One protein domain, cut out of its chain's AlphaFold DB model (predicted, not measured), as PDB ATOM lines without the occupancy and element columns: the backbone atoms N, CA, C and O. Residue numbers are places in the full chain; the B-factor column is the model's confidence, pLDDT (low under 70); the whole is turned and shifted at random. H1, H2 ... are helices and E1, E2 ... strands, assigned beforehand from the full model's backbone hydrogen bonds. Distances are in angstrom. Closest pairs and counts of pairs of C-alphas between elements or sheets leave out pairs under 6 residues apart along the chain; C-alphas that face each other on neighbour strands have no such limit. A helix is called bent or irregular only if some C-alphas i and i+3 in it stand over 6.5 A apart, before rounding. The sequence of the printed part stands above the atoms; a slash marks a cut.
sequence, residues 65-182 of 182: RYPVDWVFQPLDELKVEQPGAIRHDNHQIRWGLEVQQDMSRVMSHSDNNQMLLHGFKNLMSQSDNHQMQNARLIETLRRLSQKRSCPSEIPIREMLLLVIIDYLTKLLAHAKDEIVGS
ATOM      1  N   ARG A  65       8.656  41.274 -14.650       86.50
ATOM      2  CA  ARG A  65       8.078  42.611 -14.606       86.50
ATOM      3  C   ARG A  65       9.101  43.606 -14.088       86.50
ATOM      4  O   ARG A  65       9.530  43.532 -12.936       86.50
ATOM      5  N   TYR A  66       9.435  44.564 -14.941       83.12
ATOM      6  CA  TYR A  66      10.361  45.634 -14.601       83.12
ATOM      7  C   TYR A  66       9.658  46.769 -13.833       83.12
ATOM      8  O   TYR A  66       8.470  47.035 -14.050       83.12
ATOM      9  N   PRO A  67      10.380  47.466 -12.946       80.94
ATOM     10  CA  PRO A  67       9.929  48.717 -12.341       80.94
ATOM     11  C   PRO A  67       9.862  49.830 -13.403       80.94
ATOM     12  O   PRO A  67      10.560  49.784 -14.413       80.94
ATOM     13  N   VAL A  68       8.984  50.822 -13.220       75.00
ATOM     14  CA  VAL A  68       8.637  51.816 -14.265       75.00
ATOM     15  C   VAL A  68       9.841  52.636 -14.746       75.00
ATOM     16  O   VAL A  68       9.890  53.032 -15.916       75.00
ATOM     17  N   ASP A  69      10.791  52.866 -13.855       74.69
ATOM     18  CA  ASP A  69      12.026  53.628 -14.010       74.69
ATOM     19  C   ASP A  69      13.249  52.747 -14.302       74.69
ATOM     20  O   ASP A  69      14.377  53.229 -14.244       74.69
ATOM     21  N   TRP A  70      13.047  51.469 -14.649       77.69
ATOM     22  CA  TRP A  70      14.147  50.592 -15.037       77.69
ATOM     23  C   TRP A  70      14.892  51.132 -16.258       77.69
ATOM     24  O   TRP A  70      14.284  51.503 -17.268       77.69
ATOM     25  N   VAL A  71      16.217  51.117 -16.162       79.06
ATOM     26  CA  VAL A  71      17.133  51.575 -17.203       79.06
ATOM     27  C   VAL A  71      18.017  50.403 -17.599       79.06
ATOM     28  O   VAL A  71      18.767  49.886 -16.774       79.06
ATOM     29  N   PHE A  72      17.959  50.007 -18.869       78.88
ATOM     30  CA  PHE A  72      18.843  48.960 -19.377       78.88
ATOM     31  C   PHE A  72      20.236  49.510 -19.672       78.88
ATOM     32  O   PHE A  72      20.385  50.607 -20.218       78.88
ATOM     33  N   GLN A  73      21.242  48.706 -19.335       77.75
ATOM     34  CA  GLN A  73      22.621  48.897 -19.759       77.75
ATOM     35  C   GLN A  73      22.953  47.912 -20.887       77.75
ATOM     36  O   GLN A  73      22.502  46.764 -20.833       77.75
ATOM     37  N   PRO A  74      23.719  48.343 -21.900       78.81
ATOM     38  CA  PRO A  74      24.283  47.459 -22.909       78.81
ATOM     39  C   PRO A  74      25.084  46.285 -22.318       78.81
ATOM     40  O   PRO A  74      25.668  46.365 -21.233       78.81
ATOM     41  N   LEU A  75      25.135  45.170 -23.045       77.38
ATOM     42  CA  LEU A  75      25.761  43.927 -22.586       77.38
ATOM     43  C   LEU A  75      27.285  44.050 -22.415       77.38
ATOM     44  O   LEU A  75      27.881  43.319 -21.625       77.38
ATOM     45  N   ASP A  76      27.940  44.928 -23.168       76.50
ATOM     46  CA  ASP A  76      29.366  45.228 -23.021       76.50
ATOM     47  C   ASP A  76      29.681  45.968 -21.714       76.50
ATOM     48  O   ASP A  76      30.725  45.697 -21.119       76.50
ATOM     49  N   GLU A  77      28.763  46.796 -21.212       71.94
ATOM     50  CA  GLU A  77      28.888  47.438 -19.897       71.94
ATOM     51  C   GLU A  77      28.757  46.422 -18.746       71.94
ATOM     52  O   GLU A  77      29.467  46.533 -17.746       71.94
ATOM     53  N   LEU A  78      27.937  45.372 -18.905       65.94
ATOM     54  CA  LEU A  78      27.797  44.297 -17.906       65.94
ATOM     55  C   LEU A  78      29.070  43.449 -17.740       65.94
ATOM     56  O   LEU A  78      29.329  42.926 -16.660       65.94
ATOM     57  N   LYS A  79      29.895  43.316 -18.788       60.88
ATOM     58  CA  LYS A  79      31.139  42.515 -18.744       60.88
ATOM     59  C   LYS A  79      32.227  43.114 -17.853       60.88
ATOM     60  O   LYS A  79      33.221  42.442 -17.584       60.88
ATOM     61  N   VAL A  80      32.073  44.374 -17.450       59.59
ATOM     62  CA  VAL A  80      33.027  45.070 -16.579       59.59
ATOM     63  C   VAL A  80      32.830  44.666 -15.109       59.59
ATOM     64  O   VAL A  80      33.746  44.818 -14.302       59.59
ATOM     65  N   GLU A  81      31.675  44.097 -14.754       55.41
ATOM     66  CA  GLU A  81      31.397  43.628 -13.396       55.41
ATOM     67  C   GLU A  81      31.971  42.229 -13.142       55.41
ATOM     68  O   GLU A  81      31.969  41.353 -14.010       55.41
ATOM     69  N   GLN A  82      32.493  42.002 -11.931       49.00
ATOM     70  CA  GLN A  82      33.019  40.689 -11.562       49.00
ATOM     71  C   GLN A  82      31.895  39.637 -11.560       49.00
ATOM     72  O   GLN A  82      30.792  39.929 -11.090       49.00
ATOM     73  N   PRO A  83      32.165  38.393 -12.005       43.06
ATOM     74  CA  PRO A  83      31.220  37.290 -11.865       43.06
ATOM     75  C   PRO A  83      30.743  37.165 -10.411       43.06
ATOM     76  O   PRO A  83      31.553  36.954  -9.509       43.06
ATOM     77  N   GLY A  84      29.437  37.309 -10.178       41.59
ATOM     78  CA  GLY A  84      28.838  37.253  -8.839       41.59
ATOM     79  C   GLY A  84      28.564  38.608  -8.174       41.59
ATOM     80  O   GLY A  84      28.045  38.624  -7.058       41.59
ATOM     81  N   ALA A  85      28.846  39.735  -8.836       43.25
ATOM     82  CA  ALA A  85      28.370  41.043  -8.392       43.25
ATOM     83  C   ALA A  85      26.840  41.123  -8.549       43.25
ATOM     84  O   ALA A  85      26.314  41.340  -9.636       43.25
ATOM     85  N   ILE A  86      26.102  40.903  -7.460       48.62
ATOM     86  CA  ILE A  86      24.656  41.133  -7.430       48.62
ATOM     87  C   ILE A  86      24.448  42.619  -7.147       48.62
ATOM     88  O   ILE A  86      24.763  43.098  -6.056       48.62
ATOM     89  N   ARG A  87      23.914  43.364  -8.119       50.84
ATOM     90  CA  ARG A  87      23.483  44.745  -7.881       50.84
ATOM     91  C   ARG A  87      22.333  44.750  -6.876       50.84
ATOM     92  O   ARG A  87      21.227  44.309  -7.175       50.84
ATOM     93  N   HIS A  88      22.606  45.263  -5.680       44.94
ATOM     94  CA  HIS A  88      21.629  45.478  -4.611       44.94
ATOM     95  C   HIS A  88      20.816  46.768  -4.820       44.94
ATOM     96  O   HIS A  88      20.521  47.471  -3.857       44.94
ATOM     97  N   ASP A  89      20.463  47.113  -6.061       48.94
ATOM     98  CA  ASP A  89      19.689  48.327  -6.302       48.94
ATOM     99  C   ASP A  89      18.194  48.085  -6.060       48.94
ATOM    100  O   ASP A  89      17.592  47.111  -6.518       48.94
ATOM    101  N   ASN A  90      17.616  49.014  -5.296       43.25
ATOM    102  CA  ASN A  90      16.309  49.002  -4.628       43.25
ATOM    103  C   ASN A  90      15.063  48.940  -5.540       43.25
ATOM    104  O   ASN A  90      13.954  49.210  -5.080       43.25
ATOM    105  N   HIS A  91      15.200  48.543  -6.802       54.00
ATOM    106  CA  HIS A  91      14.077  48.318  -7.707       54.00
ATOM    107  C   HIS A  91      14.059  46.853  -8.142       54.00
ATOM    108  O   HIS A  91      14.526  46.482  -9.217       54.00
ATOM    109  N   GLN A  92      13.555  45.988  -7.259       75.25
ATOM    110  CA  GLN A  92      13.535  44.551  -7.507       75.25
ATOM    111  C   GLN A  92      12.645  44.230  -8.712       75.25
ATOM    112  O   GLN A  92      11.423  44.366  -8.654       75.25
ATOM    113  N   ILE A  93      13.270  43.772  -9.800       82.62
ATOM    114  CA  ILE A  93      12.568  43.080 -10.882       82.62
ATOM    115  C   ILE A  93      11.754  41.949 -10.250       82.62
ATOM    116  O   ILE A  93      12.323  41.084  -9.573       82.62
ATOM    117  N   ARG A  94      10.442  41.968 -10.487       86.62
ATOM    118  CA  ARG A  94       9.539  40.891 -10.071       86.62
ATOM    119  C   ARG A  94       9.559  39.801 -11.125       86.62
ATOM    120  O   ARG A  94       9.662  40.095 -12.318       86.62
ATOM    121  N   TRP A  95       9.454  38.550 -10.703       89.75
ATOM    122  CA  TRP A  95       9.587  37.407 -11.605       89.75
ATOM    123  C   TRP A  95       8.664  36.254 -11.197       89.75
ATOM    124  O   TRP A  95       8.105  36.245 -10.099       89.75
ATOM    125  N   GLY A  96       8.469  35.294 -12.099       87.69
ATOM    126  CA  GLY A  96       7.807  34.029 -11.778       87.69
ATOM    127  C   GLY A  96       6.423  34.174 -11.147       87.69
ATOM    128  O   GLY A  96       5.545  34.879 -11.657       87.69
ATOM    129  N   LEU A  97       6.222  33.478 -10.024       83.19
ATOM    130  CA  LEU A  97       4.940  33.433  -9.322       83.19
ATOM    131  C   LEU A  97       4.489  34.800  -8.798       83.19
ATOM    132  O   LEU A  97       3.284  35.042  -8.753       83.19
ATOM    133  N   GLU A  98       5.408  35.701  -8.442       82.38
ATOM    134  CA  GLU A  98       5.057  37.059  -8.002       82.38
ATOM    135  C   GLU A  98       4.311  37.810  -9.110       82.38
ATOM    136  O   GLU A  98       3.252  38.401  -8.890       82.38
ATOM    137  N   VAL A  99       4.825  37.715 -10.338       83.12
ATOM    138  CA  VAL A  99       4.226  38.348 -11.516       83.12
ATOM    139  C   VAL A  99       2.914  37.665 -11.889       83.12
ATOM    140  O   VAL A  99       1.930  38.343 -12.179       83.12
ATOM    141  N   GLN A 100       2.860  36.332 -11.830       81.00
ATOM    142  CA  GLN A 100       1.626  35.588 -12.092       81.00
ATOM    143  C   GLN A 100       0.505  35.961 -11.104       81.00
ATOM    144  O   GLN A 100      -0.661  36.056 -11.490       81.00
ATOM    145  N   GLN A 101       0.838  36.198  -9.834       77.94
ATOM    146  CA  GLN A 101      -0.119  36.656  -8.824       77.94
ATOM    147  C   GLN A 101      -0.595  38.088  -9.073       77.94
ATOM    148  O   GLN A 101      -1.786  38.366  -8.934       77.94
ATOM    149  N   ASP A 102       0.300  38.995  -9.456       74.12
ATOM    150  CA  ASP A 102      -0.101  40.348  -9.844       74.12
ATOM    151  C   ASP A 102      -1.084  40.319 -11.020       74.12
ATOM    152  O   ASP A 102      -2.108  41.004 -11.001       74.12
ATOM    153  N   MET A 103      -0.792  39.487 -12.026       71.62
ATOM    154  CA  MET A 103      -1.632  39.310 -13.211       71.62
ATOM    155  C   MET A 103      -2.984  38.663 -12.900       71.62
ATOM    156  O   MET A 103      -3.955  38.934 -13.596       71.62
ATOM    157  N   SER A 104      -3.078  37.799 -11.885       68.62
ATOM    158  CA  SER A 104      -4.364  37.204 -11.494       68.62
ATOM    159  C   SER A 104      -5.219  38.154 -10.651       68.62
ATOM    160  O   SER A 104      -6.447  38.091 -10.711       68.62
ATOM    161  N   ARG A 105      -4.587  39.062  -9.896       61.00
ATOM    162  CA  ARG A 105      -5.267  40.082  -9.078       61.00
ATOM    163  C   ARG A 105      -5.779  41.258  -9.899       61.00
ATOM    164  O   ARG A 105      -6.830  41.813  -9.590       61.00
ATOM    165  N   VAL A 106      -5.045  41.646 -10.934       53.91
ATOM    166  CA  VAL A 106      -5.451  42.690 -11.871       53.91
ATOM    167  C   VAL A 106      -5.987  41.973 -13.101       53.91
ATOM    168  O   VAL A 106      -5.190  41.444 -13.854       53.91
ATOM    169  N   MET A 107      -7.305  41.935 -13.338       48.34
ATOM    170  CA  MET A 107      -7.857  41.474 -14.628       48.34
ATOM    171  C   MET A 107      -7.316  42.379 -15.754       48.34
ATOM    172  O   MET A 107      -7.942  43.371 -16.129       48.34
ATOM    173  N   SER A 108      -6.094  42.138 -16.229       46.50
ATOM    174  CA  SER A 108      -5.304  43.163 -16.907       46.50
ATOM    175  C   SER A 108      -5.601  43.169 -18.401       46.50
ATOM    176  O   SER A 108      -4.779  42.786 -19.229       46.50
ATOM    177  N   HIS A 109      -6.768  43.697 -18.760       44.22
ATOM    178  CA  HIS A 109      -6.997  44.243 -20.099       44.22
ATOM    179  C   HIS A 109      -6.248  45.575 -20.329       44.22
ATOM    180  O   HIS A 109      -6.416  46.201 -21.369       44.22
ATOM    181  N   SER A 110      -5.409  46.013 -19.383       46.00
ATOM    182  CA  SER A 110      -4.619  47.242 -19.485       46.00
ATOM    183  C   SER A 110      -3.287  47.142 -18.730       46.00
ATOM    184  O   SER A 110      -3.063  47.834 -17.741       46.00
ATOM    185  N   ASP A 111      -2.340  46.319 -19.201       54.00
ATOM    186  CA  ASP A 111      -0.925  46.553 -18.856       54.00
ATOM    187  C   ASP A 111      -0.417  47.779 -19.638       54.00
ATOM    188  O   ASP A 111       0.421  47.692 -20.533       54.00
ATOM    189  N   ASN A 112      -0.987  48.949 -19.331       52.16
ATOM    190  CA  ASN A 112      -0.716  50.206 -20.033       52.16
ATOM    191  C   ASN A 112       0.743  50.656 -19.881       52.16
ATOM    192  O   ASN A 112       1.221  51.461 -20.676       52.16
ATOM    193  N   ASN A 113       1.458  50.113 -18.890       57.72
ATOM    194  CA  ASN A 113       2.849  50.459 -18.620       57.72
ATOM    195  C   ASN A 113       3.847  49.581 -19.387       57.72
ATOM    196  O   ASN A 113       5.021  49.935 -19.415       57.72
ATOM    197  N   GLN A 114       3.400  48.474 -20.004       64.25
ATOM    198  CA  GLN A 114       4.217  47.584 -20.846       64.25
ATOM    199  C   GLN A 114       5.544  47.156 -20.208       64.25
ATOM    200  O   GLN A 114       6.576  47.071 -20.866       64.25
ATOM    201  N   MET A 115       5.524  46.902 -18.903       72.06
ATOM    202  CA  MET A 115       6.709  46.441 -18.178       72.06
ATOM    203  C   MET A 115       6.682  44.927 -17.939       72.06
ATOM    204  O   MET A 115       7.649  44.387 -17.406       72.06
ATOM    205  N   LEU A 116       5.582  44.251 -18.295       78.50
ATOM    206  CA  LEU A 116       5.450  42.799 -18.249       78.50
ATOM    207  C   LEU A 116       6.068  42.159 -19.496       78.50
ATOM    208  O   LEU A 116       5.711  42.502 -20.624       78.50
ATOM    209  N   LEU A 117       6.923  41.163 -19.285       79.88
ATOM    210  CA  LEU A 117       7.461  40.304 -20.331       79.88
ATOM    211  C   LEU A 117       7.095  38.848 -20.055       79.88
ATOM    212  O   LEU A 117       7.352  38.314 -18.977       79.88
ATOM    213  N   HIS A 118       6.524  38.207 -21.071       80.06
ATOM    214  CA  HIS A 118       6.191  36.788 -21.092       80.06
ATOM    215  C   HIS A 118       6.454  36.226 -22.493       80.06
ATOM    216  O   HIS A 118       6.439  36.972 -23.473       80.06
ATOM    217  N   GLY A 119       6.707  34.918 -22.597       72.88
ATOM    218  CA  GLY A 119       6.954  34.258 -23.886       72.88
ATOM    219  C   GLY A 119       8.205  34.760 -24.616       72.88
ATOM    220  O   GLY A 119       8.327  34.581 -25.822       72.88
ATOM    221  N   PHE A 120       9.148  35.398 -23.913       77.94
ATOM    222  CA  PHE A 120      10.348  35.962 -24.536       77.94
ATOM    223  C   PHE A 120      11.301  34.910 -25.098       77.94
ATOM    224  O   PHE A 120      11.996  35.180 -26.076       77.94
ATOM    225  N   LYS A 121      11.239  33.672 -24.599       79.31
ATOM    226  CA  LYS A 121      11.902  32.521 -25.227       79.31
ATOM    227  C   LYS A 121      11.473  32.314 -26.690       79.31
ATOM    228  O   LYS A 121      12.296  31.891 -27.497       79.31
ATOM    229  N   ASN A 122      10.244  32.680 -27.062       78.00
ATOM    230  CA  ASN A 122       9.711  32.475 -28.415       78.00
ATOM    231  C   ASN A 122      10.420  33.336 -29.465       78.00
ATOM    232  O   ASN A 122      10.364  33.014 -30.644       78.00
ATOM    233  N   LEU A 123      11.105  34.410 -29.058       73.94
ATOM    234  CA  LEU A 123      11.939  35.201 -29.965       73.94
ATOM    235  C   LEU A 123      13.308  34.562 -30.235       73.94
ATOM    236  O   LEU A 123      14.030  35.028 -31.116       73.94
ATOM    237  N   MET A 124      13.681  33.510 -29.498       74.12
ATOM    238  CA  MET A 124      14.887  32.731 -29.793       74.12
ATOM    239  C   MET A 124      14.640  31.669 -30.861       74.12
ATOM    240  O   MET A 124      15.534  31.387 -31.659       74.12
ATOM    241  N   SER A 125      13.447  31.070 -30.880       66.06
ATOM    242  CA  SER A 125      13.053  30.164 -31.950       66.06
ATOM    243  C   SER A 125      12.576  31.012 -33.132       66.06
ATOM    244  O   SER A 125      11.658  31.812 -33.013       66.06
ATOM    245  N   GLN A 126      13.191  30.867 -34.307       60.59
ATOM    246  CA  GLN A 126      12.758  31.542 -35.547       60.59
ATOM    247  C   GLN A 126      11.433  30.958 -36.091       60.59
ATOM    248  O   GLN A 126      11.244  30.816 -37.293       60.59
ATOM    249  N   SER A 127      10.547  30.532 -35.192       62.12
ATOM    250  CA  SER A 127       9.313  29.811 -35.466       62.12
ATOM    251  C   SER A 127       8.181  30.787 -35.775       62.12
ATOM    252  O   SER A 127       7.884  31.691 -34.991       62.12
ATOM    253  N   ASP A 128       7.497  30.555 -36.895       62.97
ATOM    254  CA  ASP A 128       6.343  31.347 -37.328       62.97
ATOM    255  C   ASP A 128       5.091  31.137 -36.460       62.97
ATOM    256  O   ASP A 128       4.146  31.925 -36.531       62.97
ATOM    257  N   ASN A 129       5.081  30.127 -35.581       64.81
ATOM    258  CA  ASN A 129       3.906  29.782 -34.773       64.81
ATOM    259  C   ASN A 129       3.474  30.899 -33.801       64.81
ATOM    260  O   ASN A 129       2.345  30.881 -33.316       64.81
ATOM    261  N   HIS A 130       4.335  31.892 -33.541       63.19
ATOM    262  CA  HIS A 130       4.098  32.953 -32.557       63.19
ATOM    263  C   HIS A 130       4.123  34.378 -33.139       63.19
ATOM    264  O   HIS A 130       4.226  35.339 -32.378       63.19
ATOM    265  N   GLN A 131       3.991  34.561 -34.461       67.31
ATOM    266  CA  GLN A 131       4.171  35.862 -35.141       67.31
ATOM    267  C   GLN A 131       3.469  37.061 -34.465       67.31
ATOM    268  O   GLN A 131       4.102  38.089 -34.224       67.31
ATOM    269  N   MET A 132       2.183  36.945 -34.104       67.50
ATOM    270  CA  MET A 132       1.441  38.052 -33.472       67.50
ATOM    271  C   MET A 132       1.933  38.371 -32.049       67.50
ATOM    272  O   MET A 132       2.006  39.539 -31.661       67.50
ATOM    273  N   GLN A 133       2.267  37.347 -31.260       67.94
ATOM    274  CA  GLN A 133       2.799  37.512 -29.902       67.94
ATOM    275  C   GLN A 133       4.218  38.093 -29.952       67.94
ATOM    276  O   GLN A 133       4.527  39.034 -29.220       67.94
ATOM    277  N   ASN A 134       5.029  37.615 -30.898       76.44
ATOM    278  CA  ASN A 134       6.371  38.107 -31.178       76.44
ATOM    279  C   ASN A 134       6.356  39.592 -31.569       76.44
ATOM    280  O   ASN A 134       7.168  40.358 -31.060       76.44
ATOM    281  N   ALA A 135       5.403  40.035 -32.395       78.50
ATOM    282  CA  ALA A 135       5.282  41.445 -32.778       78.50
ATOM    283  C   ALA A 135       5.007  42.369 -31.577       78.50
ATOM    284  O   ALA A 135       5.632  43.424 -31.451       78.50
ATOM    285  N   ARG A 136       4.108  41.964 -30.668       77.31
ATOM    286  CA  ARG A 136       3.826  42.724 -29.436       77.31
ATOM    287  C   ARG A 136       5.040  42.771 -28.520       77.31
ATOM    288  O   ARG A 136       5.378  43.834 -28.013       77.31
ATOM    289  N   LEU A 137       5.708  41.637 -28.347       79.81
ATOM    290  CA  LEU A 137       6.895  41.544 -27.513       79.81
ATOM    291  C   LEU A 137       8.053  42.391 -28.063       79.81
ATOM    292  O   LEU A 137       8.711  43.085 -27.295       79.81
ATOM    293  N   ILE A 138       8.269  42.396 -29.382       83.44
ATOM    294  CA  ILE A 138       9.263  43.258 -30.039       83.44
ATOM    295  C   ILE A 138       8.976  44.736 -29.757       83.44
ATOM    296  O   ILE A 138       9.905  45.492 -29.482       83.44
ATOM    297  N   GLU A 139       7.710  45.153 -29.803       82.44
ATOM    298  CA  GLU A 139       7.329  46.530 -29.476       82.44
ATOM    299  C   GLU A 139       7.602  46.866 -28.004       82.44
ATOM    300  O   GLU A 139       8.146  47.932 -27.710       82.44
ATOM    301  N   THR A 140       7.312  45.944 -27.081       81.12
ATOM    302  CA  THR A 140       7.665  46.112 -25.666       81.12
ATOM    303  C   THR A 140       9.179  46.245 -25.477       81.12
ATOM    304  O   THR A 140       9.637  47.188 -24.831       81.12
ATOM    305  N   LEU A 141       9.978  45.363 -26.091       84.38
ATOM    306  CA  LEU A 141      11.445  45.420 -26.028       84.38
ATOM    307  C   LEU A 141      11.996  46.725 -26.617       84.38
ATOM    308  O   LEU A 141      12.924  47.301 -26.053       84.38
ATOM    309  N   ARG A 142      11.408  47.222 -27.712       84.00
ATOM    310  CA  ARG A 142      11.784  48.501 -28.334       84.00
ATOM    311  C   ARG A 142      11.542  49.683 -27.402       84.00
ATOM    312  O   ARG A 142      12.349  50.601 -27.345       84.00
ATOM    313  N   ARG A 143      10.439  49.685 -26.659       79.81
ATOM    314  CA  ARG A 143      10.157  50.760 -25.696       79.81
ATOM    315  C   ARG A 143      11.065  50.686 -24.478       79.81
ATOM    316  O   ARG A 143      11.513  51.718 -23.990       79.81
ATOM    317  N   LEU A 144      11.378  49.475 -24.020       78.19
ATOM    318  CA  LEU A 144      12.347  49.266 -22.947       78.19
ATOM    319  C   LEU A 144      13.754  49.722 -23.362       78.19
ATOM    320  O   LEU A 144      14.420  50.382 -22.571       78.19
ATOM    321  N   SER A 145      14.175  49.486 -24.610       78.75
ATOM    322  CA  SER A 145      15.485  49.943 -25.109       78.75
ATOM    323  C   SER A 145      15.613  51.465 -25.242       78.75
ATOM    324  O   SER A 145      16.723  52.003 -25.286       78.75
ATOM    325  N   GLN A 146      14.486  52.182 -25.313       75.88
ATOM    326  CA  GLN A 146      14.452  53.645 -25.324       75.88
ATOM    327  C   GLN A 146      14.624  54.243 -23.921       75.88
ATOM    328  O   GLN A 146      15.064  55.386 -23.800       75.88
ATOM    329  N   LYS A 147      14.330  53.481 -22.860       69.88
ATOM    330  CA  LYS A 147      14.581  53.877 -21.468       69.88
ATOM    331  C   LYS A 147      16.013  53.516 -21.077       69.88
ATOM    332  O   LYS A 147      16.273  52.469 -20.485       69.88
ATOM    333  N   ARG A 148      16.960  54.380 -21.441       65.25
ATOM    334  CA  ARG A 148      18.394  54.161 -21.214       65.25
ATOM    335  C   ARG A 148      19.108  55.430 -20.761       65.25
ATOM    336  O   ARG A 148      18.684  56.537 -21.079       65.25
ATOM    337  N   SER A 149      20.209  55.243 -20.035       59.81
ATOM    338  CA  SER A 149      21.099  56.335 -19.612       59.81
ATOM    339  C   SER A 149      22.213  56.620 -20.627       59.81
ATOM    340  O   SER A 149      22.864  57.657 -20.539       59.81
ATOM    341  N   CYS A 150      22.434  55.728 -21.600       57.31
ATOM    342  CA  CYS A 150      23.467  55.863 -22.625       57.31
ATOM    343  C   CYS A 150      22.886  56.316 -23.986       57.31
ATOM    344  O   CYS A 150      21.718  56.065 -24.295       57.31
ATOM    345  N   PRO A 151      23.680  56.995 -24.835       60.62
ATOM    346  CA  PRO A 151      23.202  57.503 -26.125       60.62
ATOM    347  C   PRO A 151      22.940  56.388 -27.154       60.62
ATOM    348  O   PRO A 151      22.024  56.506 -27.974       60.62
ATOM    349  N   SER A 152      23.693  55.289 -27.091       67.19
ATOM    350  CA  SER A 152      23.643  54.189 -28.061       67.19
ATOM    351  C   SER A 152      22.365  53.362 -27.945       67.19
ATOM    352  O   SER A 152      21.951  52.990 -26.853       67.19
ATOM    353  N   GLU A 153      21.729  53.062 -29.077       76.19
ATOM    354  CA  GLU A 153      20.546  52.204 -29.102       76.19
ATOM    355  C   GLU A 153      20.894  50.749 -28.826       76.19
ATOM    356  O   GLU A 153      21.727  50.184 -29.524       76.19
ATOM    357  N   ILE A 154      20.231  50.151 -27.828       82.38
ATOM    358  CA  ILE A 154      20.348  48.721 -27.544       82.38
ATOM    359  C   ILE A 154      19.511  47.969 -28.590       82.38
ATOM    360  O   ILE A 154      18.282  48.126 -28.615       82.38
ATOM    361  N   PRO A 155      20.127  47.151 -29.462       88.00
ATOM    362  CA  PRO A 155      19.395  46.388 -30.464       88.00
ATOM    363  C   PRO A 155      18.403  45.413 -29.817       88.00
ATOM    364  O   PRO A 155      18.673  44.842 -28.765       88.00
ATOM    365  N   ILE A 156      17.283  45.117 -30.485       86.12
ATOM    366  CA  ILE A 156      16.247  44.200 -29.955       86.12
ATOM    367  C   ILE A 156      16.809  42.825 -29.582       86.12
ATOM    368  O   ILE A 156      16.420  42.245 -28.570       86.12
ATOM    369  N   ARG A 157      17.751  42.304 -30.377       86.38
ATOM    370  CA  ARG A 157      18.417  41.032 -30.075       86.38
ATOM    371  C   ARG A 157      19.191  41.096 -28.759       86.38
ATOM    372  O   ARG A 157      19.215  40.120 -28.024       86.38
ATOM    373  N   GLU A 158      19.828  42.224 -28.481       86.75
ATOM    374  CA  GLU A 158      20.566  42.434 -27.241       86.75
ATOM    375  C   GLU A 158      19.616  42.625 -26.059       86.75
ATOM    376  O   GLU A 158      19.789  41.966 -25.042       86.75
ATOM    377  N   MET A 159      18.538  43.396 -26.230       86.31
ATOM    378  CA  MET A 159      17.467  43.499 -25.233       86.31
ATOM    379  C   MET A 159      16.894  42.138 -24.843       86.31
ATOM    380  O   MET A 159      16.683  41.871 -23.665       86.31
ATOM    381  N   LEU A 160      16.658  41.263 -25.824       87.81
ATOM    382  CA  LEU A 160      16.197  39.905 -25.558       87.81
ATOM    383  C   LEU A 160      17.194  39.133 -24.683       87.81
ATOM    384  O   LEU A 160      16.781  38.450 -23.748       87.81
ATOM    385  N   LEU A 161      18.494  39.252 -24.964       87.88
ATOM    386  CA  LEU A 161      19.532  38.613 -24.156       87.88
ATOM    387  C   LEU A 161      19.565  39.176 -22.733       87.88
ATOM    388  O   LEU A 161      19.622  38.386 -21.800       87.88
ATOM    389  N   LEU A 162      19.470  40.498 -22.565       86.62
ATOM    390  CA  LEU A 162      19.415  41.142 -21.246       86.62
ATOM    391  C   LEU A 162      18.235  40.616 -20.422       86.62
ATOM    392  O   LEU A 162      18.418  40.178 -19.293       86.62
ATOM    393  N   VAL A 163      17.047  40.534 -21.026       88.06
ATOM    394  CA  VAL A 163      15.845  39.993 -20.372       88.06
ATOM    395  C   VAL A 163      16.022  38.530 -19.957       88.06
ATOM    396  O   VAL A 163      15.610  38.142 -18.864       88.06
ATOM    397  N   ILE A 164      16.628  37.704 -20.814       89.38
ATOM    398  CA  ILE A 164      16.910  36.298 -20.494       89.38
ATOM    399  C   ILE A 164      17.929  36.199 -19.355       89.38
ATOM    400  O   ILE A 164      17.745  35.384 -18.452       89.38
ATOM    401  N   ILE A 165      18.978  37.023 -19.380       88.50
ATOM    402  CA  ILE A 165      19.995  37.079 -18.326       88.50
ATOM    403  C   ILE A 165      19.350  37.463 -16.994       88.50
ATOM    404  O   ILE A 165      19.576  36.768 -16.005       88.50
ATOM    405  N   ASP A 166      18.507  38.495 -16.967       88.38
ATOM    406  CA  ASP A 166      17.802  38.927 -15.757       88.38
ATOM    407  C   ASP A 166      16.911  37.808 -15.200       88.38
ATOM    408  O   ASP A 166      16.947  37.518 -14.000       88.38
ATOM    409  N   TYR A 167      16.167  37.115 -16.070       90.06
ATOM    410  CA  TYR A 167      15.316  35.994 -15.667       90.06
ATOM    411  C   TYR A 167      16.127  34.836 -15.078       90.06
ATOM    412  O   TYR A 167      15.837  34.371 -13.974       90.06
ATOM    413  N   LEU A 168      17.164  34.383 -15.788       90.50
ATOM    414  CA  LEU A 168      18.011  33.278 -15.336       90.50
ATOM    415  C   LEU A 168      18.769  33.640 -14.056       90.50
ATOM    416  O   LEU A 168      18.940  32.783 -13.193       90.50
ATOM    417  N   THR A 169      19.166  34.902 -13.894       89.75
ATOM    418  CA  THR A 169      19.806  35.391 -12.666       89.75
ATOM    419  C   THR A 169      18.856  35.281 -11.479       89.75
ATOM    420  O   THR A 169      19.256  34.777 -10.430       89.75
ATOM    421  N   LYS A 170      17.588  35.685 -11.635       89.00
ATOM    422  CA  LYS A 170      16.567  35.531 -10.586       89.00
ATOM    423  C   LYS A 170      16.289  34.065 -10.264       89.00
ATOM    424  O   LYS A 170      16.310  33.697  -9.093       89.00
ATOM    425  N   LEU A 171      16.110  33.234 -11.291       90.50
ATOM    426  CA  LEU A 171      15.850  31.804 -11.137       90.50
ATOM    427  C   LEU A 171      16.999  31.087 -10.408       90.50
ATOM    428  O   LEU A 171      16.760  30.300  -9.495       90.50
ATOM    429  N   LEU A 172      18.250  31.374 -10.779       90.81
ATOM    430  CA  LEU A 172      19.428  30.761 -10.160       90.81
ATOM    431  C   LEU A 172      19.717  31.314  -8.760       90.81
ATOM    432  O   LEU A 172      20.186  30.562  -7.908       90.81
ATOM    433  N   ALA A 173      19.434  32.594  -8.501       88.50
ATOM    434  CA  ALA A 173      19.527  33.158  -7.156       88.50
ATOM    435  C   ALA A 173      18.529  32.481  -6.207       88.50
ATOM    436  O   ALA A 173      18.930  32.037  -5.135       88.50
ATOM    437  N   HIS A 174      17.277  32.313  -6.645       87.50
ATOM    438  CA  HIS A 174      16.260  31.559  -5.907       87.50
ATOM    439  C   HIS A 174      16.688  30.113  -5.658       87.50
ATOM    440  O   HIS A 174      16.676  29.649  -4.524       87.50
ATOM    441  N   ALA A 175      17.153  29.420  -6.703       89.75
ATOM    442  CA  ALA A 175      17.659  28.058  -6.569       89.75
ATOM    443  C   ALA A 175      18.793  27.959  -5.547       89.75
ATOM    444  O   ALA A 175      18.800  27.044  -4.730       89.75
ATOM    445  N   LYS A 176      19.732  28.909  -5.553       88.75
ATOM    446  CA  LYS A 176      20.813  28.956  -4.566       88.75
ATOM    447  C   LYS A 176      20.267  29.093  -3.143       88.75
ATOM    448  O   LYS A 176      20.726  28.373  -2.262       88.75
ATOM    449  N   ASP A 177      19.325  30.004  -2.924       87.19
ATOM    450  CA  ASP A 177      18.775  30.268  -1.594       87.19
ATOM    451  C   ASP A 177      17.980  29.059  -1.064       87.19
ATOM    452  O   ASP A 177      18.162  28.681   0.091       87.19
ATOM    453  N   GLU A 178      17.209  28.372  -1.915       87.56
ATOM    454  CA  GLU A 178      16.512  27.126  -1.555       87.56
ATOM    455  C   GLU A 178      17.481  25.968  -1.275       87.56
ATOM    456  O   GLU A 178      17.288  25.226  -0.316       87.56
ATOM    457  N   ILE A 179      18.546  25.818  -2.071       87.12
ATOM    458  CA  ILE A 179      19.561  24.766  -1.870       87.12
ATOM    459  C   ILE A 179      20.325  24.974  -0.557       87.12
ATOM    460  O   ILE A 179      20.663  24.001   0.107       87.12
ATOM    461  N   VAL A 180      20.625  26.225  -0.193       83.50
ATOM    462  CA  VAL A 180      21.344  26.561   1.050       83.50
ATOM    463  C   VAL A 180      20.416  26.544   2.270       83.50
ATOM    464  O   VAL A 180      20.878  26.272   3.376       83.50
ATOM    465  N   GLY A 181      19.136  26.877   2.087       73.50
ATOM    466  CA  GLY A 181      18.132  26.904   3.151       73.50
ATOM    467  C   GLY A 181      17.506  25.546   3.491       73.50
ATOM    468  O   GLY A 181      16.855  25.448   4.532       73.50
ATOM    469  N   SER A 182      17.687  24.535   2.631       58.03
ATOM    470  CA  SER A 182      17.248  23.139   2.826       58.03
ATOM    471  C   SER A 182      18.232  22.331   3.667       58.03
ATOM    472  O   SER A 182      17.756  21.468   4.440       58.03
TER     473      SER A 182
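AT A GLANCE: This is residues 65 to 182 of the 182 residues of an uncharacterized protein of Fusarium oxysporum f. sp. lycopersici (strain 4287 / CBS 123668 / FGSC 9935 / NRRL 34936) (UniProt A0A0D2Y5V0). The long helix H5 and the kinked helix H4 meet near the first end of H5 and make an L, with the short helix H3 touching both. The strand E1 lies nearest the middle, while H1 and H2, joined by a long link of 17 residues, have their centres farthest from it, and residues 174 to 182, of which 174 to 181 belong to H5, stick out. The printed part has 118 residues, with five named helices and one named strand in the order H1, H2, E1, H3, H4, H5, and it is mostly helix. The whole is compact, with a radius of gyration of the C-alphas of 15.2 A and spans of 41 by 37 by 29 A.

HOW THE PARTS SIT: Start at H5, residues 156 to 181. With its residues 156 to 160 alone it touches H4, residues 128 to 146, about perpendicular at 90 degrees; the closest C-alphas are those of Leu 141 and Ile 156, 6.3 A apart. H4 has a kink of 46 degrees near residue 135, and it is irregular, with C-alphas 129 and 132 8.7 A apart. Look next at H3, residues 120 to 123, which touches H5, closest at the C-alphas of Phe 120 and Leu 160, 7.1 A apart. H3 also touches H4, closest at the C-alphas of Leu 123 and Asn 134, 6.4 A apart. E1, residues 116 to 118, pairs with no named strand; its C-alpha 117 is 7.3 A from C-alpha 137 of H4. H2, residues 96 to 105, touches no helix, but H2 and E1 are near each other, with 5 pairs of C-alphas within 10 A. H1, residues 75 to 78, is close to H5 but not clearly touching, with the C-alphas of Leu 75 and Leu 162 7.1 A apart. Every O i to N i+4 pair is within hydrogen-bond range in H2 and H5, and 13 of 15 are in H4; H1 and H3 are too short for such a pair.

IN THESE COORDINATES: Find C-alpha 156 at (16.247, 44.200, -29.955); from there H5 runs 37.4 A to C-alpha 181 at (18.132, 26.904, 3.151). H4 measures 26.6 A and begins at C-alpha 128, (6.343, 31.347, -37.328). H2 measures 14.7 A, E1 6.7 A, H3 5.7 A and H1 5.1 A.

THE WHOLE: The two C-alphas farthest apart are those of Pro 151 and Ser 182, at 45.3 A. The printed part has no cut and ends at the chain's last residue. The link from H1 to H2, 17 residues, is long, and residues 104 to 110 stand free. The mean pLDDT of the printed part is 73.3; look for values under 70 at residues 78 to 91, 104 to 114, 125 to 133, 147 to 152 and 182.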